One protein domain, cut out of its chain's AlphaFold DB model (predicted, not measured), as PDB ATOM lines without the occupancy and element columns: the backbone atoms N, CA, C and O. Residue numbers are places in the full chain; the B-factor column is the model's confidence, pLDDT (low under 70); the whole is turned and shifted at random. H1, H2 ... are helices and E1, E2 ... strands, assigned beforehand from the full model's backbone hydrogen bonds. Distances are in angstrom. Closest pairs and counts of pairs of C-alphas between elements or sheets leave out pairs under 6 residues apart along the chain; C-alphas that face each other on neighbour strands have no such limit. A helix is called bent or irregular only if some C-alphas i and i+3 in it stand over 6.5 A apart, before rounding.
ATOM      1  N   ASN A   5     -11.022 -12.505  21.068       84.44
ATOM      2  CA  ASN A   5     -10.082 -11.526  20.520       84.44
ATOM      3  C   ASN A   5     -10.225 -10.168  21.209       84.44
ATOM      4  O   ASN A   5      -9.207  -9.543  21.473       84.44
ATOM      5  N   GLN A   6     -11.445  -9.765  21.571       85.00
ATOM      6  CA  GLN A   6     -11.681  -8.538  22.330       85.00
ATOM      7  C   GLN A   6     -10.952  -8.569  23.682       85.00
ATOM      8  O   GLN A   6     -10.162  -7.680  23.967       85.00
ATOM      9  N   LYS A   7     -11.084  -9.663  24.444       87.75
ATOM     10  CA  LYS A   7     -10.352  -9.840  25.714       87.75
ATOM     11  C   LYS A   7      -8.828  -9.787  25.547       87.75
ATOM     12  O   LYS A   7      -8.111  -9.356  26.441       87.75
ATOM     13  N   ARG A   8      -8.312 -10.272  24.413       89.00
ATOM     14  CA  ARG A   8      -6.872 -10.241  24.108       89.00
ATOM     15  C   ARG A   8      -6.395  -8.839  23.754       89.00
ATOM     16  O   ARG A   8      -5.308  -8.476  24.176       89.00
ATOM     17  N   LEU A   9      -7.194  -8.078  23.009       89.56
ATOM     18  CA  LEU A   9      -6.920  -6.670  22.720       89.56
ATOM     19  C   LEU A   9      -6.888  -5.858  24.010       89.56
ATOM     20  O   LEU A   9      -5.917  -5.155  24.242       89.56
ATOM     21  N   GLU A  10      -7.879  -6.036  24.882       90.88
ATOM     22  CA  GLU A  10      -7.931  -5.384  26.198       90.88
ATOM     23  C   GLU A  10      -6.716  -5.744  27.062       90.88
ATOM     24  O   GLU A  10      -6.112  -4.866  27.669       90.88
ATOM     25  N   ALA A  11      -6.298  -7.016  27.072       93.06
ATOM     26  CA  ALA A  11      -5.103  -7.438  27.801       93.06
ATOM     27  C   ALA A  11      -3.810  -6.816  27.244       93.06
ATOM     28  O   ALA A  11      -2.917  -6.469  28.015       93.06
ATOM     29  N   VAL A  12      -3.697  -6.673  25.919       94.00
ATOM     30  CA  VAL A  12      -2.552  -6.004  25.282       94.00
ATOM     31  C   VAL A  12      -2.577  -4.509  25.552       94.00
ATOM     32  O   VAL A  12      -1.556  -3.984  25.959       94.00
ATOM     33  N   ALA A  13      -3.724  -3.848  25.417       93.25
ATOM     34  CA  ALA A  13      -3.889  -2.428  25.716       93.25
ATOM     35  C   ALA A  13      -3.546  -2.108  27.180       93.25
ATOM     36  O   ALA A  13      -2.743  -1.220  27.455       93.25
ATOM     37  N   ALA A  14      -4.071  -2.892  28.127       94.94
ATOM     38  CA  ALA A  14      -3.748  -2.737  29.541       94.94
ATOM     39  C   ALA A  14      -2.251  -2.945  29.814       94.94
ATOM     40  O   ALA A  14      -1.659  -2.216  30.606       94.94
ATOM     41  N   LYS A  15      -1.622  -3.926  29.152       96.50
ATOM     42  CA  LYS A  15      -0.185  -4.169  29.309       96.50
ATOM     43  C   LYS A  15       0.664  -3.092  28.632       96.50
ATOM     44  O   LYS A  15       1.703  -2.744  29.175       96.50
ATOM     45  N   LEU A  16       0.217  -2.555  27.501       95.38
ATOM     46  CA  LEU A  16       0.865  -1.463  26.781       95.38
ATOM     47  C   LEU A  16       0.939  -0.219  27.668       95.38
ATOM     48  O   LEU A  16       2.037   0.259  27.908       95.38
ATOM     49  N   GLN A  17      -0.183   0.187  28.280       95.38
ATOM     50  CA  GLN A  17      -0.230   1.316  29.225       95.38
ATOM     51  C   GLN A  17       0.737   1.160  30.408       95.38
ATOM     52  O   GLN A  17       1.249   2.145  30.928       95.38
ATOM     53  N   GLN A  18       0.943  -0.075  30.879       95.44
ATOM     54  CA  GLN A  18       1.859  -0.362  31.986       95.44
ATOM     55  C   GLN A  18       3.327  -0.301  31.568       95.44
ATOM     56  O   GLN A  18       4.171   0.053  32.384       95.44
ATOM     57  N   VAL A  19       3.634  -0.743  30.349       96.44
ATOM     58  CA  VAL A  19       5.009  -0.853  29.854       96.44
ATOM     59  C   VAL A  19       5.501   0.489  29.325       96.44
ATOM     60  O   VAL A  19       6.627   0.869  29.622       96.44
ATOM     61  N   ASP A  20       4.661   1.197  28.575       95.00
ATOM     62  CA  ASP A  20       4.953   2.518  28.033       95.00
ATOM     63  C   ASP A  20       3.746   3.447  28.249       95.00
ATOM     64  O   ASP A  20       2.815   3.461  27.437       95.00
ATOM     65  N   PRO A  21       3.729   4.220  29.349       91.06
ATOM     66  CA  PRO A  21       2.638   5.144  29.633       91.06
ATOM     67  C   PRO A  21       2.660   6.402  28.755       91.06
ATOM     68  O   PRO A  21       1.677   7.141  28.767       91.06
ATOM     69  N   THR A  22       3.751   6.661  28.025       89.88
ATOM     70  CA  THR A  22       3.875   7.825  27.130       89.88
ATOM     71  C   THR A  22       3.160   7.599  25.802       89.88
ATOM     72  O   THR A  22       2.823   8.553  25.103       89.88
ATOM     73  N   LEU A  23       2.933   6.335  25.435       88.56
ATOM     74  CA  LEU A  23       2.317   5.982  24.170       88.56
ATOM     75  C   LEU A  23       0.816   6.283  24.193       88.56
ATOM     76  O   LEU A  23       0.065   5.735  25.000       88.56
ATOM     77  N   VAL A  24       0.366   7.105  23.247       89.19
ATOM     78  CA  VAL A  24      -1.050   7.445  23.093       89.19
ATOM     79  C   VAL A  24      -1.736   6.412  22.203       89.19
ATOM     80  O   VAL A  24      -1.361   6.205  21.047       89.19
ATOM     81  N   PHE A  25      -2.779   5.765  22.724       90.62
ATOM     82  CA  PHE A  25      -3.578   4.814  21.955       90.62
ATOM     83  C   PHE A  25      -5.037   4.756  22.417       90.62
ATOM     84  O   PHE A  25      -5.381   5.087  23.551       90.62
ATOM     85  N   VAL A  26      -5.906   4.278  21.527       88.00
ATOM     86  CA  VAL A  26      -7.335   4.067  21.773       88.00
ATOM     87  C   VAL A  26      -7.721   2.664  21.324       88.00
ATOM     88  O   VAL A  26      -7.313   2.198  20.261       88.00
ATOM     89  N   THR A  27      -8.531   1.962  22.112       87.75
ATOM     90  CA  THR A  27      -9.127   0.694  21.678       87.75
ATOM     91  C   THR A  27     -10.444   0.949  20.958       87.75
ATOM     92  O   THR A  27     -11.383   1.476  21.554       87.75
ATOM     93  N   GLU A  28     -10.543   0.531  19.701       84.94
ATOM     94  CA  GLU A  28     -11.765   0.650  18.907       84.94
ATOM     95  C   GLU A  28     -12.556  -0.675  18.932       84.94
ATOM     96  O   GLU A  28     -11.977  -1.752  18.714       84.94
ATOM     97  N   PRO A  29     -13.880  -0.635  19.180       80.06
ATOM     98  CA  PRO A  29     -14.716  -1.825  19.131       80.06
ATOM     99  C   PRO A  29     -14.886  -2.332  17.684       80.06
ATOM    100  O   PRO A  29     -14.677  -1.592  16.723       80.06
ATOM    101  N   PRO A  30     -15.311  -3.594  17.498       77.56
ATOM    102  CA  PRO A  30     -15.709  -4.117  16.192       77.56
ATOM    103  C   PRO A  30     -16.729  -3.213  15.482       77.56
ATOM    104  O   PRO A  30     -17.809  -2.970  16.013       77.56
ATOM    105  N   THR A  31     -16.430  -2.765  14.260       68.12
ATOM    106  CA  THR A  31     -17.314  -1.867  13.490       68.12
ATOM    107  C   THR A  31     -18.405  -2.599  12.695       68.12
ATOM    108  O   THR A  31     -19.386  -1.984  12.287       68.12
ATOM    109  N   SER A  32     -18.283  -3.917  12.483       59.66
ATOM    110  CA  SER A  32     -19.294  -4.745  11.802       59.66
ATOM    111  C   SER A  32     -19.155  -6.240  12.133       59.66
ATOM    112  O   SER A  32     -18.134  -6.684  12.671       59.66
ATOM    113  N   ARG A  33     -20.188  -7.046  11.822       49.94
ATOM    114  CA  ARG A  33     -20.174  -8.511  12.019       49.94
ATOM    115  C   ARG A  33     -18.970  -9.124  11.291       49.94
ATOM    116  O   ARG A  33     -18.946  -9.177  10.069       49.94
ATOM    117  N   GLY A  34     -17.993  -9.613  12.056       53.84
ATOM    118  CA  GLY A  34     -16.835 -10.354  11.541       53.84
ATOM    119  C   GLY A  34     -15.497  -9.612  11.581       53.84
ATOM    120  O   GLY A  34     -14.466 -10.248  11.362       53.84
ATOM    121  N   ARG A  35     -15.468  -8.313  11.913       60.84
ATOM    122  CA  ARG A  35     -14.207  -7.587  12.147       60.84
ATOM    123  C   ARG A  35     -13.801  -7.674  13.619       60.84
ATOM    124  O   ARG A  35     -14.638  -7.556  14.509       60.84
ATOM    125  N   SER A  36     -12.521  -7.928  13.886       68.81
ATOM    126  CA  SER A  36     -11.964  -7.815  15.241       68.81
ATOM    127  C   SER A  36     -11.865  -6.337  15.628       68.81
ATOM    128  O   SER A  36     -11.683  -5.498  14.749       68.81
ATOM    129  N   GLY A  37     -11.955  -6.023  16.925       82.19
ATOM    130  CA  GLY A  37     -11.559  -4.705  17.429       82.19
ATOM    131  C   GLY A  37     -10.077  -4.424  17.152       82.19
ATOM    132  O   GLY A  37      -9.340  -5.314  16.702       82.19
ATOM    133  N   SER A  38      -9.636  -3.201  17.428       87.56
ATOM    134  CA  SER A  38      -8.253  -2.791  17.171       87.56
ATOM    135  C   SER A  38      -7.687  -1.883  18.261       87.56
ATOM    136  O   SER A  38      -8.438  -1.294  19.038       87.56
ATOM    137  N   ILE A  39      -6.361  -1.807  18.333       89.88
ATOM    138  CA  ILE A  39      -5.606  -0.810  19.096       89.88
ATOM    139  C   ILE A  39      -5.113   0.217  18.083       89.88
ATOM    140  O   ILE A  39      -4.285  -0.108  17.237       89.88
ATOM    141  N   HIS A  40      -5.642   1.428  18.154       88.00
ATOM    142  CA  HIS A  40      -5.264   2.551  17.313       88.00
ATOM    143  C   HIS A  40      -4.231   3.394  18.060       88.00
ATOM    144  O   HIS A  40      -4.555   3.999  19.076       88.00
ATOM    145  N   THR A  41      -2.991   3.387  17.588       86.94
ATOM    146  CA  THR A  41      -1.876   4.150  18.158       86.94
ATOM    147  C   THR A  41      -1.723   5.452  17.387       86.94
ATOM    148  O   THR A  41      -1.817   5.444  16.158       86.94
ATOM    149  N   ILE A  42      -1.536   6.555  18.103       80.25
ATOM    150  CA  ILE A  42      -1.499   7.909  17.546       80.25
ATOM    151  C   ILE A  42      -0.078   8.451  17.712       80.25
ATOM    152  O   ILE A  42       0.448   8.444  18.821       80.25
ATOM    153  N   TYR A  43       0.512   8.913  16.613       79.38
ATOM    154  CA  TYR A  43       1.825   9.558  16.555       79.38
ATOM    155  C   TYR A  43       1.665  10.998  16.059       79.38
ATOM    156  O   TYR A  43       0.570  11.395  15.654       79.38
ATOM    157  N   THR A  44       2.750  11.773  16.037       70.12
ATOM    158  CA  THR A  44       2.710  13.201  15.677       70.12
ATOM    159  C   THR A  44       2.070  13.471  14.308       70.12
ATOM    160  O   THR A  44       1.216  14.348  14.198       70.12
ATOM    161  N   HIS A  45       2.414  12.690  13.274       65.38
ATOM    162  CA  HIS A  45       1.948  12.921  11.891       65.38
ATOM    163  C   HIS A  45       1.205  11.743  11.264       65.38
ATOM    164  O   HIS A  45       0.758  11.812  10.120       65.38
ATOM    165  N   MET A  46       1.076  10.636  11.989       73.94
ATOM    166  CA  MET A  46       0.429   9.440  11.472       73.94
ATOM    167  C   MET A  46      -0.208   8.639  12.590       73.94
ATOM    168  O   MET A  46       0.000   8.890  13.775       73.94
ATOM    169  N   SER A  47      -1.003   7.653  12.215       79.19
ATOM    170  CA  SER A  47      -1.592   6.733  13.166       79.19
ATOM    171  C   SER A  47      -1.608   5.334  12.585       79.19
ATOM    172  O   SER A  47      -1.627   5.144  11.369       79.19
ATOM    173  N   GLU A  48      -1.578   4.345  13.470       80.81
ATOM    174  CA  GLU A  48      -1.509   2.948  13.072       80.81
ATOM    175  C   GLU A  48      -2.505   2.104  13.857       80.81
ATOM    176  O   GLU A  48      -2.704   2.314  15.055       80.81
ATOM    177  N   ARG A  49      -3.139   1.126  13.204       85.25
ATOM    178  CA  ARG A  49      -4.109   0.243  13.869       85.25
ATOM    179  C   ARG A  49      -3.627  -1.193  13.910       85.25
ATOM    180  O   ARG A  49      -3.370  -1.809  12.884       85.25
ATOM    181  N   PHE A  50      -3.657  -1.785  15.094       87.56
ATOM    182  CA  PHE A  50      -3.276  -3.169  15.337       87.56
ATOM    183  C   PHE A  50      -4.496  -4.023  15.670       87.56
ATOM    184  O   PHE A  50      -5.267  -3.697  16.571       87.56
ATOM    185  N   PHE A  51      -4.688  -5.141  14.974       86.25
ATOM    186  CA  PHE A  51      -5.849  -6.014  15.175       86.25
ATOM    187  C   PHE A  51      -5.490  -7.493  15.043       86.25
ATOM    188  O   PHE A  51      -4.411  -7.860  14.591       86.25
ATOM    189  N   ILE A  52      -6.409  -8.375  15.444       84.62
ATOM    190  CA  ILE A  52      -6.221  -9.825  15.324       84.62
ATOM    191  C   ILE A  52      -7.018 -10.360  14.128       84.62
ATOM    192  O   ILE A  52      -8.250 -10.316  14.138       84.62
ATOM    193  N   HIS A  53      -6.348 -10.968  13.151       81.25
ATOM    194  CA  HIS A  53      -6.971 -11.679  12.027       81.25
ATOM    195  C   HIS A  53      -6.431 -13.103  11.909       81.25
ATOM    196  O   HIS A  53      -5.237 -13.329  12.080       81.25
ATOM    197  N   CYS A  54      -7.294 -14.094  11.658       78.25
ATOM    198  CA  CYS A  54      -6.889 -15.501  11.487       78.25
ATOM    199  C   CYS A  54      -5.882 -16.016  12.546       78.25
ATOM    200  O   CYS A  54      -4.981 -16.798  12.256       78.25
ATOM    201  N   ARG A  55      -6.060 -15.598  13.811       81.19
ATOM    202  CA  ARG A  55      -5.187 -15.914  14.966       81.19
ATOM    203  C   ARG A  55      -3.774 -15.308  14.918       81.19
ATOM    204  O   ARG A  55      -2.891 -15.796  15.625       81.19
ATOM    205  N   ARG A  56      -3.560 -14.251  14.147       83.31
ATOM    206  CA  ARG A  56      -2.319 -13.470  14.099       83.31
ATOM    207  C   ARG A  56      -2.615 -12.010  14.392       83.31
ATOM    208  O   ARG A  56      -3.731 -11.560  14.132       83.31
ATOM    209  N   TRP A  57      -1.647 -11.317  14.972       84.69
ATOM    210  CA  TRP A  57      -1.676  -9.863  15.004       84.69
ATOM    211  C   TRP A  57      -1.371  -9.319  13.603       84.69
ATOM    212  O   TRP A  57      -0.683  -9.967  12.817       84.69
ATOM    213  N   MET A  58      -1.986  -8.196  13.265       80.12
ATOM    214  CA  MET A  58      -1.936  -7.549  11.957       80.12
ATOM    215  C   MET A  58      -1.988  -6.036  12.145       80.12
ATOM    216  O   MET A  58      -2.433  -5.554  13.190       80.12
ATOM    217  N   VAL A  59      -1.590  -5.320  11.101       77.56
ATOM    218  CA  VAL A  59      -1.617  -3.861  10.995       77.56
ATOM    219  C   VAL A  59      -2.688  -3.458   9.972       77.56
ATOM    220  O   VAL A  59      -2.888  -4.176   8.992       77.56
ATOM    221  N   ALA A  60      -3.463  -2.396  10.191       68.12
ATOM    222  CA  ALA A  60      -4.451  -1.947   9.204       68.12
ATOM    223  C   ALA A  60      -3.749  -1.254   8.030       68.12
ATOM    224  O   ALA A  60      -2.764  -0.568   8.218       68.12
ATOM    225  N   GLY A  61      -4.238  -1.463   6.805       58.25
ATOM    226  CA  GLY A  61      -3.504  -1.095   5.581       58.25
ATOM    227  C   GLY A  61      -2.715  -2.261   4.969       58.25
ATOM    228  O   GLY A  61      -2.426  -2.253   3.777       58.25
ATOM    229  N   ASP A  62      -2.520  -3.348   5.722       46.44
ATOM    230  CA  ASP A  62      -1.783  -4.562   5.334       46.44
ATOM    231  C   ASP A  62      -2.582  -5.501   4.392       46.44
ATOM    232  O   ASP A  62      -2.509  -6.728   4.462       46.44
ATOM    233  N   HIS A  63      -3.404  -4.931   3.504       42.00
ATOM    234  CA  HIS A  63      -3.842  -5.622   2.282       42.00
ATOM    235  C   HIS A  63      -2.833  -5.407   1.144       42.00
ATOM    236  O   HIS A  63      -2.810  -6.207   0.214       42.00
ATOM    237  N   ASN A  64      -1.964  -4.395   1.265       33.94
ATOM    238  CA  ASN A  64      -0.781  -4.187   0.438       33.94
ATOM    239  C   ASN A  64       0.422  -3.916   1.354       33.94
ATOM    240  O   ASN A  64       0.421  -2.990   2.157       33.94
ATOM    241  N   VAL A  65       1.431  -4.775   1.253       39.25
ATOM    242  CA  VAL A  65       2.592  -4.860   2.146       39.25
ATOM    243  C   VAL A  65       3.548  -3.680   1.923       39.25
ATOM    244  O   VAL A  65       4.311  -3.717   0.965       39.25
ATOM    245  N   SER A  66       3.526  -2.668   2.796       33.22
ATOM    246  CA  SER A  66       4.592  -1.666   3.045       33.22
ATOM    247  C   SER A  66       4.048  -0.691   4.111       33.22
ATOM    248  O   SER A  66       2.967  -0.166   3.898       33.22
ATOM    249  N   VAL A  67       4.617  -0.406   5.286       39.72
ATOM    250  CA  VAL A  67       5.997  -0.394   5.781       39.72
ATOM    251  C   VAL A  67       5.992  -0.898   7.240       39.72
ATOM    252  O   VAL A  67       5.164  -0.514   8.051       39.72
ATOM    253  N   ALA A  68       6.915  -1.817   7.525       48.56
ATOM    254  CA  ALA A  68       7.400  -2.338   8.810       48.56
ATOM    255  C   ALA A  68       6.663  -2.009  10.135       48.56
ATOM    256  O   ALA A  68       7.100  -1.152  10.896       48.56
ATOM    257  N   ALA A  69       5.761  -2.899  10.563       53.88
ATOM    258  CA  ALA A  69       5.721  -3.243  11.985       53.88
ATOM    259  C   ALA A  69       6.724  -4.364  12.269       53.88
ATOM    260  O   ALA A  69       6.671  -5.432  11.645       53.88
ATOM    261  N   ALA A  70       7.637  -4.136  13.213       55.72
ATOM    262  CA  ALA A  70       8.617  -5.128  13.626       55.72
ATOM    263  C   ALA A  70       7.901  -6.370  14.195       55.72
ATOM    264  O   ALA A  70       7.463  -6.424  15.340       55.72
ATOM    265  N   ASP A  71       7.778  -7.389  13.347       61.19
ATOM    266  CA  ASP A  71       7.312  -8.734  13.672       61.19
ATOM    267  C   ASP A  71       5.865  -8.883  14.171       61.19
ATOM    268  O   ASP A  71       5.579  -9.836  14.887       61.19
ATOM    269  N   LEU A  72       4.896  -8.074  13.730       70.75
ATOM    270  CA  LEU A  72       3.497  -8.299  14.144       70.75
ATOM    271  C   LEU A  72       2.854  -9.600  13.642       70.75
ATOM    272  O   LEU A  72       1.763  -9.949  14.075       70.75
ATOM    273  N   ARG A  73       3.566 -10.427  12.868       70.69
ATOM    274  CA  ARG A  73       3.151 -11.791  12.478       70.69
ATOM    275  C   ARG A  73       3.103 -12.798  13.646       70.69
ATOM    276  O   ARG A  73       3.058 -14.010  13.418       70.69
ATOM    277  N   ILE A  74       3.111 -12.338  14.895       81.38
ATOM    278  CA  ILE A  74       3.054 -13.179  16.088       81.38
ATOM    279  C   ILE A  74       1.660 -13.799  16.244       81.38
ATOM    280  O   ILE A  74       0.616 -13.170  16.040       81.38
ATOM    281  N   SER A  75       1.629 -15.075  16.637       84.81
ATOM    282  CA  SER A  75       0.377 -15.770  16.932       84.81
ATOM    283  C   SER A  75      -0.346 -15.117  18.106       84.81
ATOM    284  O   SER A  75       0.243 -14.905  19.152       84.81
ATOM    285  N   SER A  76      -1.661 -14.931  18.023       81.25
ATOM    286  CA  SER A  76      -2.465 -14.376  19.121       81.25
ATOM    287  C   SER A  76      -2.577 -15.279  20.361       81.25
ATOM    288  O   SER A  76      -3.329 -14.966  21.283       81.25
ATOM    289  N   LYS A  77      -1.907 -16.439  20.377       84.69
ATOM    290  CA  LYS A  77      -1.813 -17.338  21.539       84.69
ATOM    291  C   LYS A  77      -0.644 -17.013  22.474       84.69
ATOM    292  O   LYS A  77      -0.575 -17.615  23.538       84.69
ATOM    293  N   VAL A  78       0.268 -16.130  22.073       89.12
ATOM    294  CA  VAL A  78       1.412 -15.735  22.905       89.12
ATOM    295  C   VAL A  78       0.984 -14.857  24.091       89.12
ATOM    296  O   VAL A  78      -0.125 -14.310  24.069       89.12
ATOM    297  N   PRO A  79       1.858 -14.673  25.097       92.75
ATOM    298  CA  PRO A  79       1.653 -13.682  26.148       92.75
ATOM    299  C   PRO A  79       1.452 -12.269  25.585       92.75
ATOM    300  O   PRO A  79       2.092 -11.897  24.604       92.75
ATOM    301  N   ALA A  80       0.608 -11.465  26.238       93.75
ATOM    302  CA  ALA A  80       0.273 -10.104  25.802       93.75
ATOM    303  C   ALA A  80       1.499  -9.189  25.633       93.75
ATOM    304  O   ALA A  80       1.467  -8.281  24.814       93.75
ATOM    305  N   ILE A  81       2.594  -9.457  26.351       95.50
ATOM    306  CA  ILE A  81       3.826  -8.674  26.235       95.50
ATOM    307  C   ILE A  81       4.461  -8.754  24.839       95.50
ATOM    308  O   ILE A  81       5.023  -7.778  24.374       95.50
ATOM    309  N   MET A  82       4.326  -9.871  24.122       93.81
ATOM    310  CA  MET A  82       4.937 -10.029  22.796       93.81
ATOM    311  C   MET A  82       4.402  -9.002  21.776       93.81
ATOM    312  O   MET A  82       5.199  -8.243  21.237       93.81
ATOM    313  N   PRO A  83       3.076  -8.895  21.527       92.50
ATOM    314  CA  PRO A  83       2.558  -7.838  20.661       92.50
ATOM    315  C   PRO A  83       2.790  -6.429  21.229       92.50
ATOM    316  O   PRO A  83       2.972  -5.518  20.432       92.50
ATOM    317  N   VAL A  84       2.840  -6.236  22.559       94.44
ATOM    318  CA  VAL A  84       3.208  -4.935  23.162       94.44
ATOM    319  C   VAL A  84       4.596  -4.494  22.707       94.44
ATOM    320  O   VAL A  84       4.746  -3.382  22.217       94.44
ATOM    321  N   LEU A  85       5.597  -5.370  22.806       94.56
ATOM    322  CA  LEU A  85       6.955  -5.026  22.397       94.56
ATOM    323  C   LEU A  85       7.048  -4.750  20.886       94.56
ATOM    324  O   LEU A  85       7.744  -3.827  20.476       94.56
ATOM    325  N   SER A  86       6.302  -5.487  20.055       92.00
ATOM    326  CA  SER A  86       6.179  -5.188  18.621       92.00
ATOM    327  C   SER A  86       5.546  -3.821  18.333       92.00
ATOM    328  O   SER A  86       5.981  -3.149  17.401       92.00
ATOM    329  N   ILE A  87       4.538  -3.405  19.108       91.88
ATOM    330  CA  ILE A  87       3.913  -2.077  18.986       91.88
ATOM    331  C   ILE A  87       4.911  -0.983  19.385       91.88
ATOM    332  O   ILE A  87       5.067  -0.020  18.644       91.88
ATOM    333  N   ILE A  88       5.643  -1.161  20.489       92.88
ATOM    334  CA  ILE A  88       6.695  -0.226  20.930       92.88
ATOM    335  C   ILE A  88       7.810  -0.116  19.879       92.88
ATOM    336  O   ILE A  88       8.282   0.970  19.563       92.88
ATOM    337  N   ALA A  89       8.226  -1.232  19.283       91.56
ATOM    338  CA  ALA A  89       9.219  -1.199  18.215       91.56
ATOM    339  C   ALA A  89       8.706  -0.470  16.960       91.56
ATOM    340  O   ALA A  89       9.484   0.204  16.291       91.56
ATOM    341  N   ALA A  90       7.412  -0.588  16.643       88.00
ATOM    342  CA  ALA A  90       6.799   0.173  15.557       88.00
ATOM    343  C   ALA A  90       6.731   1.673  15.883       88.00
ATOM    344  O   ALA A  90       7.030   2.487  15.016       88.00
ATOM    345  N   SER A  91       6.408   2.051  17.123       89.44
ATOM    346  CA  SER A  91       6.355   3.466  17.500       89.44
ATOM    347  C   SER A  91       7.724   4.142  17.435       89.44
ATOM    348  O   SER A  91       7.790   5.273  16.985       89.44
ATOM    349  N   ILE A  92       8.827   3.454  17.757       90.50
ATOM    350  CA  ILE A  92      10.186   3.999  17.551       90.50
ATOM    351  C   ILE A  92      10.385   4.447  16.098       90.50
ATOM    352  O   ILE A  92      10.864   5.548  15.852       90.50
ATOM    353  N   VAL A  93      10.001   3.600  15.139       86.12
ATOM    354  CA  VAL A  93      10.109   3.920  13.710       86.12
ATOM    355  C   VAL A  93       9.281   5.150  13.370       86.12
ATOM    356  O   VAL A  93       9.794   6.075  12.753       86.12
ATOM    357  N   TYR A  94       8.022   5.164  13.800       85.81
ATOM    358  CA  TYR A  94       7.091   6.227  13.449       85.81
ATOM    359  C   TYR A  94       7.433   7.579  14.071       85.81
ATOM    360  O   TYR A  94       7.199   8.604  13.440       85.81
ATOM    361  N   GLU A  95       8.014   7.597  15.264       86.88
ATOM    362  CA  GLU A  95       8.427   8.833  15.936       86.88
ATOM    363  C   GLU A  95       9.697   9.406  15.317       86.88
ATOM    364  O   GLU A  95       9.803  10.616  15.155       86.88
ATOM    365  N   ILE A  96      10.635   8.548  14.894       86.44
ATOM    366  CA  ILE A  96      11.794   8.992  14.113       86.44
ATOM    367  C   ILE A  96      11.317   9.540  12.769       86.44
ATOM    368  O   ILE A  96      11.627  10.680  12.438       86.44
ATOM    369  N   ASP A  97      10.520   8.774  12.021       83.25
ATOM    370  CA  ASP A  97      10.017   9.194  10.710       83.25
ATOM    371  C   ASP A  97       9.180  10.479  10.808       83.25
ATOM    372  O   ASP A  97       9.286  11.345   9.942       83.25
ATOM    373  N   GLY A  98       8.374  10.612  11.864       82.44
ATOM    374  CA  GLY A  98       7.613  11.818  12.174       82.44
ATOM    375  C   GLY A  98       8.518  12.995  12.522       82.44
ATOM    376  O   GLY A  98       8.336  14.068  11.964       82.44
ATOM    377  N   SER A  99       9.541  12.785  13.355       84.94
ATOM    378  CA  SER A  99      10.475  13.845  13.752       84.94
ATOM    379  C   SER A  99      11.262  14.430  12.583       84.94
ATOM    380  O   SER A  99      11.692  15.574  12.654       84.94
ATOM    381  N   LEU A 100      11.467  13.661  11.513       83.69
ATOM    382  CA  LEU A 100      12.197  14.094  10.322       83.69
ATOM    383  C   LEU A 100      11.312  14.838   9.314       83.69
ATOM    384  O   LEU A 100      11.830  15.296   8.294       83.69
ATOM    385  N   ARG A 101      10.000  14.937   9.561       80.38
ATOM    386  CA  ARG A 101       9.039  15.562   8.652       80.38
ATOM    387  C   ARG A 101       8.480  16.861   9.218       80.38
ATOM    388  O   ARG A 101       8.370  17.030  10.426       80.38
ATOM    389  N   ASP A 102       8.147  17.787   8.332       78.00
ATOM    390  CA  ASP A 102       7.384  18.984   8.664       78.00
ATOM    391  C   ASP A 102       5.863  18.694   8.636       78.00
ATOM    392  O   ASP A 102       5.444  17.588   8.271       78.00
ATOM    393  N   PRO A 103       4.998  19.650   9.036       76.00
ATOM    394  CA  PRO A 103       3.546  19.455   9.012       76.00
ATOM    395  C   PRO A 103       2.957  19.156   7.626       76.00
ATOM    396  O   PRO A 103       1.876  18.569   7.554       76.00
ATOM    397  N   ASP A 104       3.653  19.539   6.552       76.06
ATOM    398  CA  ASP A 104       3.255  19.288   5.166       76.06
ATOM    399  C   ASP A 104       3.746  17.911   4.664       76.06
ATOM    400  O   ASP A 104       3.347  17.448   3.593       76.06
ATOM    401  N   GLY A 105       4.542  17.205   5.475       69.38
ATOM    402  CA  GLY A 105       5.051  15.861   5.223       69.38
ATOM    403  C   GLY A 105       6.385  15.819   4.475       69.38
ATOM    404  O   GLY A 105       6.870  14.716   4.199       69.38
ATOM    405  N   GLU A 106       6.982  16.970   4.174       78.06
ATOM    406  CA  GLU A 106       8.309  17.096   3.570       78.06
ATOM    407  C   GLU A 106       9.405  16.938   4.626       78.06
ATOM    408  O   GLU A 106       9.138  16.947   5.826       78.06
ATOM    409  N   PHE A 107      10.658  16.749   4.207       77.12
ATOM    410  CA  PHE A 107      11.761  16.655   5.166       77.12
ATOM    411  C   PHE A 107      11.983  17.996   5.870       77.12
ATOM    412  O   PHE A 107      12.306  18.998   5.230       77.12
ATOM    413  N   ALA A 108      11.855  17.995   7.197       75.44
ATOM    414  CA  ALA A 108      12.068  19.182   8.006       75.44
ATOM    415  C   ALA A 108      13.537  19.625   7.950       75.44
ATOM    416  O   ALA A 108      14.459  18.808   7.999       75.44
ATOM    417  N   ALA A 109      13.762  20.943   7.922       70.88
ATOM    418  CA  ALA A 109      15.105  21.523   7.984       70.88
ATOM    419  C   ALA A 109      15.844  21.163   9.286       70.88
ATOM    420  O   ALA A 109      17.071  21.098   9.300       70.88
ATOM    421  N   SER A 110      15.099  20.902  10.365       71.06
ATOM    422  CA  SER A 110      15.609  20.410  11.642       71.06
ATOM    423  C   SER A 110      14.655  19.360  12.216       71.06
ATOM    424  O   SER A 110      13.458  19.648  12.300       71.06
ATOM    425  N   PRO A 111      15.148  18.191  12.659       76.62
ATOM    426  CA  PRO A 111      14.299  17.190  13.286       76.62
ATOM    427  C   PRO A 111      13.659  17.663  14.594       76.62
ATOM    428  O   PRO A 111      14.293  18.372  15.380       76.62
ATOM    429  N   GLU A 112      12.435  17.219  14.870       82.56
ATOM    430  CA  GLU A 112      11.773  17.468  16.151       82.56
ATOM    431  C   GLU A 112      12.420  16.637  17.275       82.56
ATOM    432  O   GLU A 112      12.333  15.408  17.306       82.56
ATOM    433  N   GLN A 113      13.046  17.311  18.245       84.50
ATOM    434  CA  GLN A 113      13.779  16.640  19.324       84.50
ATOM    435  C   GLN A 113      12.880  15.751  20.198       84.50
ATOM    436  O   GLN A 113      13.301  14.671  20.608       84.50
ATOM    437  N   THR A 114      11.630  16.160  20.427       87.44
ATOM    438  CA  THR A 114      10.654  15.411  21.232       87.44
ATOM    439  C   THR A 114      10.445  13.987  20.708       87.44
ATOM    440  O   THR A 114      10.439  13.037  21.491       87.44
ATOM    441  N   GLY A 115      10.317  13.813  19.386       85.50
ATOM    442  CA  GLY A 115      10.123  12.494  18.774       85.50
ATOM    443  C   GLY A 115      11.342  11.582  18.943       85.50
ATOM    444  O   GLY A 115      11.202  10.392  19.233       85.50
ATOM    445  N   LEU A 116      12.551  12.147  18.850       88.06
ATOM    446  CA  LEU A 116      13.797  11.409  19.081       88.06
ATOM    447  C   LEU A 116      13.956  10.980  20.547       88.06
ATOM    448  O   LEU A 116      14.397   9.858  20.805       88.06
ATOM    449  N   ASP A 117      13.577  11.838  21.495       90.75
ATOM    450  CA  ASP A 117      13.633  11.529  22.927       90.75
ATOM    451  C   ASP A 117      12.655  10.393  23.280       90.75
ATOM    452  O   ASP A 117      13.040   9.419  23.934       90.75
ATOM    453  N   LEU A 118      11.424  10.446  22.755       91.06
ATOM    454  CA  LEU A 118      10.433   9.371  22.900       91.06
ATOM    455  C   LEU A 118      10.918   8.048  22.286       91.06
ATOM    456  O   LEU A 118      10.753   6.975  22.878       91.06
ATOM    457  N   ALA A 119      11.535   8.098  21.105       91.44
ATOM    458  CA  ALA A 119      12.100   6.919  20.452       91.44
ATOM    459  C   ALA A 119      13.216   6.275  21.298       91.44
ATOM    460  O   ALA A 119      13.292   5.048  21.409       91.44
ATOM    461  N   GLU A 120      14.056   7.084  21.943       93.88
ATOM    462  CA  GLU A 120      15.110   6.595  22.826       93.88
ATOM    463  C   GLU A 120      14.556   5.971  24.113       93.88
ATOM    464  O   GLU A 120      15.003   4.894  24.515       93.88
ATOM    465  N   GLU A 121      13.568   6.597  24.757       94.56
ATOM    466  CA  GLU A 121      12.908   6.031  25.940       94.56
ATOM    467  C   GLU A 121      12.345   4.637  25.651       94.56
ATOM    468  O   GLU A 121      12.577   3.682  26.400       94.56
ATOM    469  N   ARG A 122      11.692   4.487  24.501       94.69
ATOM    470  CA  ARG A 122      11.139   3.211  24.042       94.69
ATOM    471  C   ARG A 122      12.214   2.193  23.698       94.69
ATOM    472  O   ARG A 122      12.055   1.008  24.007       94.69
ATOM    473  N   LEU A 123      13.340   2.631  23.137       95.62
ATOM    474  CA  LEU A 123      14.486   1.755  22.915       95.62
ATOM    475  C   LEU A 123      15.033   1.202  24.243       95.62
ATOM    476  O   LEU A 123      15.318   0.005  24.331       95.62
ATOM    477  N   ARG A 124      15.099   2.024  25.302       97.25
ATOM    478  CA  ARG A 124      15.512   1.571  26.647       97.25
ATOM    479  C   ARG A 124      14.554   0.524  27.220       97.25
ATOM    480  O   ARG A 124      15.018  -0.440  27.829       97.25
ATOM    481  N   ILE A 125      13.244   0.658  26.985       96.75
ATOM    482  CA  ILE A 125      12.255  -0.367  27.363       96.75
ATOM    483  C   ILE A 125      12.570  -1.693  26.659       96.75
ATOM    484  O   ILE A 125      12.677  -2.731  27.318       96.75
ATOM    485  N   LEU A 126      12.754  -1.672  25.332       95.81
ATOM    486  CA  LEU A 126      13.082  -2.879  24.563       95.81
ATOM    487  C   LEU A 126      14.381  -3.524  25.057       95.81
ATOM    488  O   LEU A 126      14.435  -4.746  25.207       95.81
ATOM    489  N   LYS A 127      15.397  -2.708  25.357       97.69
ATOM    490  CA  LYS A 127      16.674  -3.172  25.898       97.69
ATOM    491  C   LYS A 127      16.507  -3.874  27.242       97.69
ATOM    492  O   LYS A 127      17.019  -4.972  27.417       97.69
ATOM    493  N   ALA A 128      15.746  -3.300  28.167       97.81
ATOM    494  CA  ALA A 128      15.527  -3.909  29.476       97.81
ATOM    495  C   ALA A 128      14.823  -5.279  29.385       97.81
ATOM    496  O   ALA A 128      15.132  -6.185  30.158       97.81
ATOM    497  N   TYR A 129      13.921  -5.472  28.416       97.56
ATOM    498  CA  TYR A 129      13.346  -6.794  28.130       97.56
ATOM    499  C   TYR A 129      14.339  -7.748  27.454       97.56
ATOM    500  O   TYR A 129      14.321  -8.943  27.748       97.56
ATOM    501  N   ALA A 130      15.195  -7.246  26.561       97.00
ATOM    502  CA  ALA A 130      16.245  -8.034  25.917       97.00
ATOM    503  C   ALA A 130      17.320  -8.503  26.913       97.00
ATOM    504  O   ALA A 130      17.830  -9.610  26.782       97.00
ATOM    505  N   ASP A 131      17.603  -7.701  27.940       97.62
ATOM    506  CA  ASP A 131      18.549  -8.023  29.012       97.62
ATOM    507  C   ASP A 131      17.915  -8.901  30.118       97.62
ATOM    508  O   ASP A 131      18.594  -9.309  31.057       97.62
ATOM    509  N   GLY A 132      16.613  -9.208  30.026       95.56
ATOM    510  CA  GLY A 132      15.900 -10.065  30.982       95.56
ATOM    511  C   GLY A 132      15.477  -9.382  32.288       95.56
ATOM    512  O   GLY A 132      15.026 -10.053  33.207       95.56
ATOM    513  N   HIS A 133      15.549  -8.051  32.393       97.19
ATOM    514  CA  HIS A 133      15.243  -7.340  33.646       97.19
ATOM    515  C   HIS A 133      13.777  -7.451  34.096       97.19
ATOM    516  O   HIS A 133      13.479  -7.307  35.279       97.19
ATOM    517  N   PHE A 134      12.849  -7.680  33.164       93.69
ATOM    518  CA  PHE A 134      11.406  -7.693  33.442       93.69
ATOM    519  C   PHE A 134      10.740  -9.058  33.253       93.69
ATOM    520  O   PHE A 134       9.529  -9.187  33.453       93.69
ATOM    521  N   THR A 135      11.482 -10.070  32.802       93.94
ATOM    522  CA  THR A 135      10.932 -11.395  32.517       93.94
ATOM    523  C   THR A 135      12.029 -12.442  32.386       93.94
ATOM    524  O   THR A 135      13.054 -12.179  31.767       93.94
ATOM    525  N   ASP A 136      11.741 -13.651  32.869       94.12
ATOM    526  CA  ASP A 136      12.597 -14.828  32.689       94.12
ATOM    527  C   ASP A 136      12.171 -15.706  31.497       94.12
ATOM    528  O   ASP A 136      12.768 -16.753  31.259       94.12
ATOM    529  N   ASP A 137      11.115 -15.339  30.748       96.00
ATOM    530  CA  ASP A 137      10.649 -16.140  29.606       96.00
ATOM    531  C   ASP A 137      11.635 -16.009  28.428       96.00
ATOM    532  O   ASP A 137      11.695 -14.945  27.793       96.00
ATOM    533  N   PRO A 138      12.349 -17.089  28.041       96.06
ATOM    534  CA  PRO A 138      13.355 -17.022  26.986       96.06
ATOM    535  C   PRO A 138      12.779 -16.598  25.633       96.06
ATOM    536  O   PRO A 138      13.482 -16.013  24.810       96.06
ATOM    537  N   LYS A 139      11.494 -16.876  25.371       94.12
ATOM    538  CA  LYS A 139      10.845 -16.482  24.113       94.12
ATOM    539  C   LYS A 139      10.595 -14.982  24.060       94.12
ATOM    540  O   LYS A 139      10.703 -14.404  22.981       94.12
ATOM    541  N   VAL A 140      10.266 -14.371  25.199       95.38
ATOM    542  CA  VAL A 140      10.083 -12.920  25.295       95.38
ATOM    543  C   VAL A 140      11.431 -12.225  25.169       95.38
ATOM    544  O   VAL A 140      11.550 -11.321  24.350       95.38
ATOM    545  N   ILE A 141      12.457 -12.710  25.874       96.81
ATOM    546  CA  ILE A 141      13.827 -12.181  25.788       96.81
ATOM    547  C   ILE A 141      14.357 -12.250  24.347       96.81
ATOM    548  O   ILE A 141      14.818 -11.249  23.797       96.81
ATOM    549  N   ALA A 142      14.233 -13.407  23.684       94.88
ATOM    550  CA  ALA A 142      14.680 -13.571  22.299       94.88
ATOM    551  C   ALA A 142      13.915 -12.659  21.327       94.88
ATOM    552  O   ALA A 142      14.489 -12.115  20.380       94.88
ATOM    553  N   HIS A 143      12.614 -12.472  21.557       93.62
ATOM    554  CA  HIS A 143      11.805 -11.562  20.758       93.62
ATOM    555  C   HIS A 143      12.224 -10.102  20.954       93.62
ATOM    556  O   HIS A 143      12.455  -9.421  19.956       93.62
ATOM    557  N   ALA A 144      12.388  -9.668  22.207       94.81
ATOM    558  CA  ALA A 144      12.856  -8.338  22.585       94.81
ATOM    559  C   ALA A 144      14.241  -8.032  22.001       94.81
ATOM    560  O   ALA A 144      14.439  -6.989  21.390       94.81
ATOM    561  N   THR A 145      15.169  -8.988  22.085       94.69
ATOM    562  CA  THR A 145      16.514  -8.875  21.504       94.69
ATOM    563  C   THR A 145      16.451  -8.618  20.000       94.69
ATOM    564  O   THR A 145      17.118  -7.722  19.478       94.69
ATOM    565  N   ARG A 146      15.613  -9.378  19.282       93.06
ATOM    566  CA  ARG A 146      15.480  -9.258  17.827       93.06
ATOM    567  C   ARG A 146      14.919  -7.904  17.400       93.06
ATOM    568  O   ARG A 146      15.412  -7.329  16.433       93.06
ATOM    569  N   ILE A 147      13.883  -7.413  18.077       92.50
ATOM    570  CA  ILE A 147      13.273  -6.117  17.746       92.50
ATOM    571  C   ILE A 147      14.149  -4.943  18.202       92.50
ATOM    572  O   ILE A 147      14.288  -3.994  17.439       92.50
ATOM    573  N   HIS A 148      14.820  -5.038  19.358       93.50
ATOM    574  CA  HIS A 148      15.791  -4.043  19.823       93.50
ATOM    575  C   HIS A 148      16.911  -3.855  18.797       93.50
ATOM    576  O   HIS A 148      17.129  -2.748  18.321       93.50
ATOM    577  N   SER A 149      17.544  -4.954  18.369       91.25
ATOM    578  CA  SER A 149      18.657  -4.924  17.403       91.25
ATOM    579  C   SER A 149      18.277  -4.301  16.052       91.25
ATOM    580  O   SER A 149      19.140  -3.851  15.309       91.25
ATOM    581  N   ARG A 150      16.983  -4.299  15.703       88.94
ATOM    582  CA  ARG A 150      16.467  -3.659  14.482       88.94
ATOM    583  C   ARG A 150      16.106  -2.189  14.685       88.94
ATOM    584  O   ARG A 150      16.203  -1.419  13.736       88.94
ATOM    585  N   ALA A 151      15.631  -1.829  15.874       88.31
ATOM    586  CA  ALA A 151      15.196  -0.476  16.203       88.31
ATOM    587  C   ALA A 151      16.379   0.440  16.550       88.31
ATOM    588  O   ALA A 151      16.374   1.608  16.175       88.31
ATOM    589  N   GLU A 152      17.403  -0.097  17.217       89.56
ATOM    590  CA  GLU A 152      18.563   0.656  17.696       89.56
ATOM    591  C   GLU A 152      19.283   1.458  16.588       89.56
ATOM    592  O   GLU A 152      19.438   2.669  16.768       89.56
ATOM    593  N   PRO A 153      19.650   0.878  15.421       86.50
ATOM    594  CA  PRO A 153      20.305   1.635  14.349       86.50
ATOM    595  C   PRO A 153      19.505   2.857  13.882       86.50
ATOM    596  O   PRO A 153      20.085   3.905  13.620       86.50
ATOM    597  N   ARG A 154      18.170   2.758  13.855       84.69
ATOM    598  CA  ARG A 154      17.295   3.843  13.388       84.69
ATOM    599  C   ARG A 154      17.347   5.058  14.307       84.69
ATOM    600  O   ARG A 154      17.364   6.190  13.835       84.69
ATOM    601  N   VAL A 155      17.389   4.832  15.624       84.69
ATOM    602  CA  VAL A 155      17.507   5.924  16.606       84.69
ATOM    603  C   VAL A 155      18.840   6.657  16.424       84.69
ATOM    604  O   VAL A 155      18.881   7.887  16.484       84.69
ATOM    605  N   TYR A 156      19.931   5.926  16.161       85.56
ATOM    606  CA  TYR A 156      21.231   6.540  15.880       85.56
ATOM    607  C   TYR A 156      21.217   7.366  14.589       85.56
ATOM    608  O   TYR A 156      21.659   8.513  14.615       85.56
ATOM    609  N   GLU A 157      20.657   6.829  13.502       85.75
ATOM    610  CA  GLU A 157      20.505   7.544  12.226       85.75
ATOM    611  C   GLU A 157      19.725   8.860  12.402       85.75
ATOM    612  O   GLU A 157      20.181   9.918  11.961       85.75
ATOM    613  N   GLY A 158      18.607   8.833  13.139       81.00
ATOM    614  CA  GLY A 158      17.828  10.040  13.451       81.00
ATOM    615  C   GLY A 158      18.635  11.106  14.209       81.00
ATOM    616  O   GLY A 158      18.526  12.303  13.929       81.00
ATOM    617  N   ARG A 159      19.522  10.694  15.124       83.25
ATOM    618  CA  ARG A 159      20.411  11.617  15.855       83.25
ATOM    619  C   ARG A 159      21.487  12.239  14.970       83.25
ATOM    620  O   ARG A 159      21.834  13.405  15.167       83.25
ATOM    621  N   GLU A 160      22.057  11.484  14.038       84.06
ATOM    622  CA  GLU A 160      23.059  12.014  13.107       84.06
ATOM    623  C   GLU A 160      22.454  13.037  12.143       84.06
ATOM    624  O   GLU A 160      23.062  14.089  11.907       84.06
ATOM    625  N   ALA A 161      21.231  12.786  11.670       79.75
ATOM    626  CA  ALA A 161      20.466  13.747  10.883       79.75
ATOM    627  C   ALA A 161      20.236  15.055  11.663       79.75
ATOM    628  O   ALA A 161      20.528  16.139  11.153       79.75
ATOM    629  N   SER A 162      19.830  14.958  12.936       74.44
ATOM    630  CA  SER A 162      19.620  16.123  13.812       74.44
ATOM    631  C   SER A 162      20.890  16.960  14.016       74.44
ATOM    632  O   SER A 162      20.885  18.180  13.835       74.44
ATOM    633  N   LYS A 163      22.031  16.312  14.292       76.75
ATOM    634  CA  LYS A 163      23.322  17.008  14.448       76.75
ATOM    635  C   LYS A 163      23.791  17.701  13.169       76.75
ATOM    636  O   LYS A 163      24.451  18.737  13.253       76.75
ATOM    637  N   SER A 164      23.513  17.111  12.010       73.00
ATOM    638  CA  SER A 164      23.926  17.657  10.715       73.00
ATOM    639  C   SER A 164      23.130  18.918  10.365       73.00
ATOM    640  O   SER A 164      23.729  19.914   9.966       73.00
ATOM    641  N   ALA A 165      21.816  18.915  10.615       68.88
ATOM    642  CA  ALA A 165      20.944  20.081  10.452       68.88
ATOM    643  C   ALA A 165      21.364  21.270  11.335       68.88
ATOM    644  O   ALA A 165      21.505  22.393  10.851       68.88
ATOM    645  N   ALA A 166      21.658  21.013  12.614       65.88
ATOM    646  CA  ALA A 166      22.044  22.052  13.571       65.88
ATOM    647  C   ALA A 166      23.382  22.750  13.244       65.88
ATOM    648  O   ALA A 166      23.642  23.835  13.751       65.88
ATOM    649  N   ARG A 167      24.250  22.137  12.427       69.88
ATOM    650  CA  ARG A 167      25.533  22.730  11.996       69.88
ATOM    651  C   ARG A 167      25.424  23.582  10.730       69.88
ATOM    652  O   ARG A 167      26.371  24.296  10.419       69.88
ATOM    653  N   ALA A 168      24.332  23.448   9.983       60.44
ATOM    654  CA  ALA A 168      24.102  24.146   8.720       60.44
ATOM    655  C   ALA A 168      23.261  25.433   8.873       60.44
ATOM    656  O   ALA A 168      23.040  26.119   7.877       60.44
ATOM    657  N   SER A 169      22.799  25.734  10.094       55.06
ATOM    658  CA  SER A 169      22.014  26.922  10.475       55.06
ATOM    659  C   SER A 169      22.875  27.923  11.242       55.06
ATOM    660  O   SER A 169      22.630  29.139  11.090       55.06
TER     661      SER A 169
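Overview. This is residues 5 to 169 of the 169 residues of an uncharacterized protein of Leifsonia sp. Leaf264 (UniProt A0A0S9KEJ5). A small four-stranded sheet is covered on one face by H1 and H2, with no named helix on its other face; H2 is the middle of the model, and on its far side from the sheet H3 and the long bent helix H4 form a helical bundle with it. The bundle is H2, H3 and the arms H4a and H4b, side by side at shallow tilts. The 165 printed residues hold four named helices and four named strands, in the order H1 E1 E2 E3 E4 H2 H3 H4, of mixed class. The sheet, E1 - E2 - E3 - E4, is antiparallel. The whole is compact, with a radius of gyration of the C-alphas of 16.3 A and spans of 53 by 39 by 27 A.

Arrangement. H1, residues 5 to 19, is on the sheet of E1, residues 25 to 28, E2, residues 38 to 42, E3, residues 47 to 53, and E4, residues 56 to 59, at a height of 9.2 A. The strands form a meander, each the antiparallel neighbour of the one before, and each successive pair is a hairpin. N 26 and O 40 are 2.8 A apart between E1 and E2, N 41 and O 48 2.8 A between E2 and E3, and N 51 and O 58 2.9 A between E3 and E4, each within hydrogen-bond range. H2, residues 81 to 99, is the hub and is on the same face as H1, over E3 at a height of 9.9 A. Residues 12 to 16 of H1 touch H2 at a steep tilt of 63 degrees, closest at the C-alphas of Leu 16 and Val 84, 5.5 A. H3, residues 113 to 130, forms a helical hairpin with H2 at a shallow tilt of 24 degrees, closest at the C-alphas of Ile 92 and Ala 119, 4.5 A. H4, residues 138 to 167, was assigned as one helix by its hydrogen bonds but is bent, C-alphas 150 and 153 being 6.5 A apart; its arms H4a, residues 138 to 150, and H4b, residues 153 to 167, stand at 29 degrees. H4a touches H3, closest at the C-alphas of Ala 130 and Thr 145, 4.5 A, and H4b touches H2, closest at those of Ile 96 and Gly 158, 6.2 A. Every O i to N i+4 pair is within hydrogen-bond range in H1, H3 and H4a, with 14 of 15 in H2 and 10 of 11 in H4b.

Along the chain. H1 begins at C-alpha 5, (-10.082, -11.526, 20.520), and is 20.7 A long; E3, the longest strand, is 19.2 A. H2 begins at C-alpha 81, (3.826, -8.674, 26.235), and measures 26.6 A, H3 25.7 A. H4a measures 18.6 A and H4b 21.9 A, ending at C-alpha 167, (25.533, 22.730, 11.996).

Size, cuts and confidence. The C-alphas of Arg 33 and Arg 167 are the two farthest apart, at 55.4 A. The printed part has no cut. The links E4 to H2, residues 60 to 80, and H2 to H3, residues 100 to 112, are long. The mean pLDDT of the printed part is 82.7; residues 31 to 36, 45, 60 to 71, 105 and 165 to 169 are under 70.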